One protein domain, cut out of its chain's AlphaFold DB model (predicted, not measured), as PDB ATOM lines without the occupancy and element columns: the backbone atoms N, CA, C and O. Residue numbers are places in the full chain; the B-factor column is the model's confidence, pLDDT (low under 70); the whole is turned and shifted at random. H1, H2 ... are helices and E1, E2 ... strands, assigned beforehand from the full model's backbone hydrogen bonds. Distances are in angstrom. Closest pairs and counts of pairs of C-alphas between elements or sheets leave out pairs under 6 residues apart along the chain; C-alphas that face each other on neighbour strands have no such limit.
ATOM      1  N   LEU A 340     122.946  58.963 134.835       70.69
ATOM      2  CA  LEU A 340     124.333  58.552 134.594       70.69
ATOM      3  C   LEU A 340     124.521  57.923 133.199       70.69
ATOM      4  O   LEU A 340     125.640  57.816 132.681       70.69
ATOM      5  N   CYS A 341     123.422  57.518 132.563       66.62
ATOM      6  CA  CYS A 341     123.360  56.921 131.236       66.62
ATOM      7  C   CYS A 341     123.016  57.931 130.115       66.62
ATOM      8  O   CYS A 341     123.130  57.589 128.932       66.62
ATOM      9  N   HIS A 342     122.781  59.211 130.428       69.81
ATOM     10  CA  HIS A 342     122.733  60.285 129.425       69.81
ATOM     11  C   HIS A 342     124.133  60.672 128.937       69.81
ATOM     12  O   HIS A 342     125.103  60.651 129.685       69.81
ATOM     13  N   SER A 343     124.289  60.932 127.641       66.56
ATOM     14  CA  SER A 343     125.576  61.363 127.086       66.56
ATOM     15  C   SER A 343     125.916  62.783 127.538       66.56
ATOM     16  O   SER A 343     125.101  63.680 127.304       66.56
ATOM     17  N   ASP A 344     127.133  63.008 128.032       70.12
ATOM     18  CA  ASP A 344     127.673  64.366 128.096       70.12
ATOM     19  C   ASP A 344     127.939  64.851 126.676       70.12
ATOM     20  O   ASP A 344     128.796  64.346 125.941       70.12
ATOM     21  N   ASN A 345     127.109  65.804 126.278       80.50
ATOM     22  CA  ASN A 345     127.165  66.470 124.996       80.50
ATOM     23  C   ASN A 345     127.784  67.842 125.236       80.50
ATOM     24  O   ASN A 345     127.117  68.741 125.745       80.50
ATOM     25  N   GLU A 346     129.040  68.011 124.844       83.06
ATOM     26  CA  GLU A 346     129.721  69.300 124.943       83.06
ATOM     27  C   GLU A 346     129.638  70.020 123.595       83.06
ATOM     28  O   GLU A 346     129.938  69.437 122.550       83.06
ATOM     29  N   TYR A 347     129.207  71.282 123.594       84.00
ATOM     30  CA  TYR A 347     129.148  72.064 122.361       84.00
ATOM     31  C   TYR A 347     130.557  72.359 121.839       84.00
ATOM     32  O   TYR A 347     131.430  72.801 122.579       84.00
ATOM     33  N   SER A 348     130.773  72.145 120.543       82.88
ATOM     34  CA  SER A 348     132.006  72.502 119.849       82.88
ATOM     35  C   SER A 348     131.704  73.559 118.798       82.88
ATOM     36  O   SER A 348     131.082  73.266 117.777       82.88
ATOM     37  N   SER A 349     132.202  74.777 119.018       81.94
ATOM     38  CA  SER A 349     132.124  75.876 118.048       81.94
ATOM     39  C   SER A 349     132.801  75.511 116.725       81.94
ATOM     40  O   SER A 349     132.230  75.722 115.660       81.94
ATOM     41  N   LYS A 350     133.965  74.849 116.782       85.25
ATOM     42  CA  LYS A 350     134.718  74.393 115.599       85.25
ATOM     43  C   LYS A 350     133.927  73.433 114.708       85.25
ATOM     44  O   LYS A 350     134.099  73.446 113.497       85.25
ATOM     45  N   ARG A 351     133.085  72.579 115.299       80.81
ATOM     46  CA  ARG A 351     132.292  71.582 114.559       80.81
ATOM     47  C   ARG A 351     130.820  71.974 114.398       80.81
ATOM     48  O   ARG A 351     130.065  71.201 113.811       80.81
ATOM     49  N   GLN A 352     130.425  73.142 114.914       83.19
ATOM     50  CA  GLN A 352     129.051  73.655 114.914       83.19
ATOM     51  C   GLN A 352     128.038  72.580 115.345       83.19
ATOM     52  O   GLN A 352     127.098  72.230 114.625       83.19
ATOM     53  N   GLY A 353     128.292  71.968 116.506       84.75
ATOM     54  CA  GLY A 353     127.483  70.867 117.017       84.75
ATOM     55  C   GLY A 353     127.975  70.322 118.352       84.75
ATOM     56  O   GLY A 353     129.028  70.705 118.857       84.75
ATOM     57  N   TYR A 354     127.203  69.407 118.929       85.94
ATOM     58  CA  TYR A 354     127.507  68.800 120.220       85.94
ATOM     59  C   TYR A 354     128.338  67.533 120.038       85.94
ATOM     60  O   TYR A 354     127.879  66.571 119.426       85.94
ATOM     61  N   VAL A 355     129.554  67.510 120.569       85.00
ATOM     62  CA  VAL A 355     130.437  66.345 120.505       85.00
ATOM     63  C   VAL A 355     130.065  65.375 121.621       85.00
ATOM     64  O   VAL A 355     130.044  65.742 122.794       85.00
ATOM     65  N   VAL A 356     129.784  64.125 121.249       83.44
ATOM     66  CA  VAL A 356     129.461  63.058 122.203       83.44
ATOM     67  C   VAL A 356     130.743  62.618 122.905       83.44
ATOM     68  O   VAL A 356     131.611  61.994 122.284       83.44
ATOM     69  N   LYS A 357     130.867  62.930 124.198       83.19
ATOM     70  CA  LYS A 357     132.014  62.516 125.010       83.19
ATOM     71  C   LYS A 357     131.850  61.100 125.559       83.19
ATOM     72  O   LYS A 357     130.755  60.551 125.671       83.19
ATOM     73  N   THR A 358     132.985  60.489 125.874       80.75
ATOM     74  CA  THR A 358     133.084  59.158 126.473       80.75
ATOM     75  C   THR A 358     133.148  59.309 127.982       80.75
ATOM     76  O   THR A 358     134.037  59.971 128.514       80.75
ATOM     77  N   LEU A 359     132.199  58.696 128.680       80.00
ATOM     78  CA  LEU A 359     132.116  58.769 130.134       80.00
ATOM     79  C   LEU A 359     132.932  57.641 130.754       80.00
ATOM     80  O   LEU A 359     132.703  56.474 130.443       80.00
ATOM     81  N   LYS A 360     133.865  57.986 131.648       80.44
ATOM     82  CA  LYS A 360     134.781  57.020 132.284       80.44
ATOM     83  C   LYS A 360     134.055  55.979 133.146       80.44
ATOM     84  O   LYS A 360     134.543  54.872 133.313       80.44
ATOM     85  N   TYR A 361     132.877  56.322 133.659       79.62
ATOM     86  CA  TYR A 361     132.048  55.463 134.510       79.62
ATOM     87  C   TYR A 361     130.985  54.663 133.735       79.62
ATOM     88  O   TYR A 361     130.140  54.009 134.343       79.62
ATOM     89  N   ARG A 362     131.000  54.712 132.394       80.12
ATOM     90  CA  ARG A 362     130.092  53.954 131.524       80.12
ATOM     91  C   ARG A 362     130.852  52.847 130.806       80.12
ATOM     92  O   ARG A 362     131.925  53.075 130.257       80.12
ATOM     93  N   SER A 363     130.264  51.653 130.730       83.94
ATOM     94  CA  SER A 363     130.863  50.553 129.970       83.94
ATOM     95  C   SER A 363     130.929  50.866 128.468       83.94
ATOM     96  O   SER A 363     130.039  51.507 127.898       83.94
ATOM     97  N   ALA A 364     131.953  50.348 127.786       81.69
ATOM     98  CA  ALA A 364     132.095  50.502 126.335       81.69
ATOM     99  C   ALA A 364     130.863  49.983 125.564       81.69
ATOM    100  O   ALA A 364     130.464  50.562 124.552       81.69
ATOM    101  N   ASN A 365     130.218  48.926 126.069       83.50
ATOM    102  CA  ASN A 365     129.013  48.348 125.472       83.50
ATOM    103  C   ASN A 365     127.794  49.268 125.598       83.50
ATOM    104  O   ASN A 365     127.042  49.397 124.633       83.50
ATOM    105  N   ALA A 366     127.622  49.958 126.729       80.31
ATOM    106  CA  ALA A 366     126.566  50.958 126.874       80.31
ATOM    107  C   ALA A 366     126.786  52.134 125.908       80.31
ATOM    108  O   ALA A 366     125.854  52.565 125.232       80.31
ATOM    109  N   THR A 367     128.028  52.598 125.746       79.56
ATOM    110  CA  THR A 367     128.368  53.632 124.751       79.56
ATOM    111  C   THR A 367     128.051  53.181 123.319       79.56
ATOM    112  O   THR A 367     127.449  53.939 122.559       79.56
ATOM    113  N   LYS A 368     128.388  51.937 122.946       83.62
ATOM    114  CA  LYS A 368     128.018  51.358 121.640       83.62
ATOM    115  C   LYS A 368     126.499  51.280 121.455       83.62
ATOM    116  O   LYS A 368     126.010  51.604 120.374       83.62
ATOM    117  N   PHE A 369     125.759  50.881 122.491       84.38
ATOM    118  CA  PHE A 369     124.297  50.800 122.462       84.38
ATOM    119  C   PHE A 369     123.654  52.161 122.170       84.38
ATOM    120  O   PHE A 369     122.881  52.266 121.222       84.38
ATOM    121  N   PHE A 370     124.023  53.213 122.908       82.25
ATOM    122  CA  PHE A 370     123.458  54.552 122.694       82.25
ATOM    123  C   PHE A 370     123.823  55.142 121.326       82.25
ATOM    124  O   PHE A 370     122.972  55.753 120.694       82.25
ATOM    125  N   ARG A 371     125.035  54.888 120.811       82.00
ATOM    126  CA  ARG A 371     125.401  55.298 119.442       82.00
ATOM    127  C   ARG A 371     124.534  54.621 118.378       82.00
ATOM    128  O   ARG A 371     124.123  55.272 117.425       82.00
ATOM    129  N   ARG A 372     124.254  53.322 118.537       85.62
ATOM    130  CA  ARG A 372     123.341  52.600 117.637       85.62
ATOM    131  C   ARG A 372     121.922  53.147 117.742       85.62
ATOM    132  O   ARG A 372     121.291  53.345 116.715       85.62
ATOM    133  N   LEU A 373     121.459  53.435 118.959       84.75
ATOM    134  CA  LEU A 373     120.150  54.038 119.193       84.75
ATOM    135  C   LEU A 373     120.028  55.403 118.500       84.75
ATOM    136  O   LEU A 373     119.051  55.623 117.793       84.75
ATOM    137  N   ASP A 374     121.033  56.272 118.635       82.19
ATOM    138  CA  ASP A 374     121.081  57.581 117.970       82.19
ATOM    139  C   ASP A 374     121.011  57.450 116.437       82.19
ATOM    140  O   ASP A 374     120.262  58.177 115.789       82.19
ATOM    141  N   ALA A 375     121.748  56.494 115.858       84.06
ATOM    142  CA  ALA A 375     121.709  56.223 114.422       84.06
ATOM    143  C   ALA A 375     120.324  55.727 113.969       84.06
ATOM    144  O   ALA A 375     119.770  56.247 113.006       84.06
ATOM    145  N   THR A 376     119.726  54.779 114.699       85.38
ATOM    146  CA  THR A 376     118.371  54.287 114.409       85.38
ATOM    147  C   THR A 376     117.324  55.396 114.528       85.38
ATOM    148  O   THR A 376     116.404  55.456 113.717       85.38
ATOM    149  N   MET A 377     117.461  56.293 115.508       82.81
ATOM    150  CA  MET A 377     116.580  57.452 115.666       82.81
ATOM    151  C   MET A 377     116.687  58.418 114.482       82.81
ATOM    152  O   MET A 377     115.659  58.909 114.028       82.81
ATOM    153  N   ALA A 378     117.894  58.653 113.957       81.81
ATOM    154  CA  ALA A 378     118.091  59.480 112.769       81.81
ATOM    155  C   ALA A 378     117.435  58.860 111.524       81.81
ATOM    156  O   ALA A 378     116.675  59.540 110.842       81.81
ATOM    157  N   THR A 379     117.646  57.560 111.280       85.50
ATOM    158  CA  THR A 379     116.986  56.836 110.177       85.50
ATOM    159  C   THR A 379     115.462  56.847 110.319       85.50
ATOM    160  O   THR A 379     114.746  57.003 109.337       85.50
ATOM    161  N   SER A 380     114.937  56.705 111.541       83.38
ATOM    162  CA  SER A 380     113.492  56.760 111.784       83.38
ATOM    163  C   SER A 380     112.907  58.147 111.525       83.38
ATOM    164  O   SER A 380     111.811  58.237 110.981       83.38
ATOM    165  N   ASP A 381     113.602  59.217 111.920       82.75
ATOM    166  CA  ASP A 381     113.136  60.585 111.676       82.75
ATOM    167  C   ASP A 381     113.084  60.891 110.163       82.75
ATOM    168  O   ASP A 381     112.154  61.558 109.708       82.75
ATOM    169  N   GLU A 382     114.052  60.371 109.396       83.50
ATOM    170  CA  GLU A 382     114.103  60.458 107.930       83.50
ATOM    171  C   GLU A 382     112.926  59.721 107.277       83.50
ATOM    172  O   GLU A 382     112.214  60.305 106.461       83.50
ATOM    173  N   LEU A 383     112.666  58.474 107.689       84.25
ATOM    174  CA  LEU A 383     111.538  57.679 107.186       84.25
ATOM    175  C   LEU A 383     110.174  58.306 107.506       84.25
ATOM    176  O   LEU A 383     109.262  58.244 106.686       84.25
ATOM    177  N   ASP A 384     110.032  58.924 108.679       81.44
ATOM    178  CA  ASP A 384     108.795  59.592 109.098       81.44
ATOM    179  C   ASP A 384     108.597  60.971 108.432       81.44
ATOM    180  O   ASP A 384     107.571  61.618 108.662       81.44
ATOM    181  N   GLY A 385     109.582  61.473 107.673       79.12
ATOM    182  CA  GLY A 385     109.557  62.817 107.083       79.12
ATOM    183  C   GLY A 385     109.475  63.943 108.122       79.12
ATOM    184  O   GLY A 385     109.038  65.058 107.820       79.12
ATOM    185  N   LYS A 386     109.845  63.667 109.379       76.69
ATOM    186  CA  LYS A 386     109.728  64.632 110.475       76.69
ATOM    187  C   LYS A 386     110.844  65.662 110.380       76.69
ATOM    188  O   LYS A 386     112.021  65.329 110.271       76.69
ATOM    189  N   ARG A 387     110.491  66.940 110.543       72.94
ATOM    190  CA  ARG A 387     111.490  67.999 110.736       72.94
ATOM    191  C   ARG A 387     112.223  67.755 112.059       72.94
ATOM    192  O   ARG A 387     111.658  67.954 113.134       72.94
ATOM    193  N   VAL A 388     113.481  67.331 111.977       70.19
ATOM    194  CA  VAL A 388     114.320  67.031 113.142       70.19
ATOM    195  C   VAL A 388     114.581  68.312 113.942       70.19
ATOM    196  O   VAL A 388     115.325  69.184 113.510       70.19
ATOM    197  N   GLN A 389     113.983  68.426 115.133       70.00
ATOM    198  CA  GLN A 389     114.277  69.501 116.099       70.00
ATOM    199  C   GLN A 389     115.391  69.128 117.096       70.00
ATOM    200  O   GLN A 389     115.683  69.869 118.036       70.00
ATOM    201  N   ARG A 390     116.007  67.952 116.939       73.44
ATOM    202  CA  ARG A 390     117.050  67.465 117.848       73.44
ATOM    203  C   ARG A 390     118.369  68.197 117.600       73.44
ATOM    204  O   ARG A 390     118.705  68.557 116.474       73.44
ATOM    205  N   ARG A 391     119.151  68.380 118.668       78.06
ATOM    206  CA  ARG A 391     120.500  68.958 118.589       78.06
ATOM    207  C   ARG A 391     121.385  68.090 117.688       78.06
ATOM    208  O   ARG A 391     121.410  66.872 117.856       78.06
ATOM    209  N   ARG A 392     122.159  68.710 116.791       78.50
ATOM    210  CA  ARG A 392     123.158  68.007 115.970       78.50
ATOM    211  C   ARG A 392     124.243  67.425 116.877       78.50
ATOM    212  O   ARG A 392     124.994  68.177 117.502       78.50
ATOM    213  N   ARG A 393     124.312  66.095 116.955       80.94
ATOM    214  CA  ARG A 393     125.304  65.359 117.749       80.94
ATOM    215  C   ARG A 393     126.370  64.766 116.834       80.94
ATOM    216  O   ARG A 393     126.057  64.213 115.787       80.94
ATOM    217  N   ILE A 394     127.629  64.910 117.229       82.00
ATOM    218  CA  ILE A 394     128.805  64.527 116.452       82.00
ATOM    219  C   ILE A 394     129.561  63.466 117.239       82.00
ATOM    220  O   ILE A 394     130.013  63.711 118.359       82.00
ATOM    221  N   VAL A 395     129.716  62.286 116.644       80.81
ATOM    222  CA  VAL A 395     130.539  61.216 117.209       80.81
ATOM    223  C   VAL A 395     131.982  61.430 116.735       80.81
ATOM    224  O   VAL A 395     132.225  61.408 115.529       80.81
TER     225      VAL A 395
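This is residues 340 to 395 of the 409 residues of an uncharacterized protein of Puccinia coronata f. sp. avenae (UniProt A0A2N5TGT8). A small hairpin of two strands, E1 and E2, stands off to one side of a single long helix, H1, and residues 384 to 395 fold back from the end of H1 to E2. Residues 379 to 387, of which 379 to 383 belong to H1, stick out. The printed part has 56 residues, with E1, E2 and H1 in that order, an antiparallel sheet E1 - E2 and a mixed class of helices and strands. It is only just loose, close to compact, with a radius of gyration of the C-alphas of 12.4 A and spans of 36 by 27 by 15 A.

E1 is residues 345 to 348, from C-alpha 345 at (127.165, 66.470, 124.996), and E2 is residues 353 to 356. H1, residues 364 to 383, measures 29.0 A and ends at C-alpha 383 at (111.538, 57.679, 107.186).

E1 and E2 form an antiparallel hairpin with a tight link; N 348 and O 353 are 2.8 A apart, within hydrogen-bond range. Residues 354 to 355 of E2 pair parallel with residues 393 to 394. E1 and H1 are apart. In H1 every O i to N i+4 pair is within hydrogen-bond range.

The C-alphas farthest apart, Tyr 361 and Gly 385, are 36.2 A apart. The printed part has no cut and no long link between named elements. Residues 341 to 343 have pLDDT under 70.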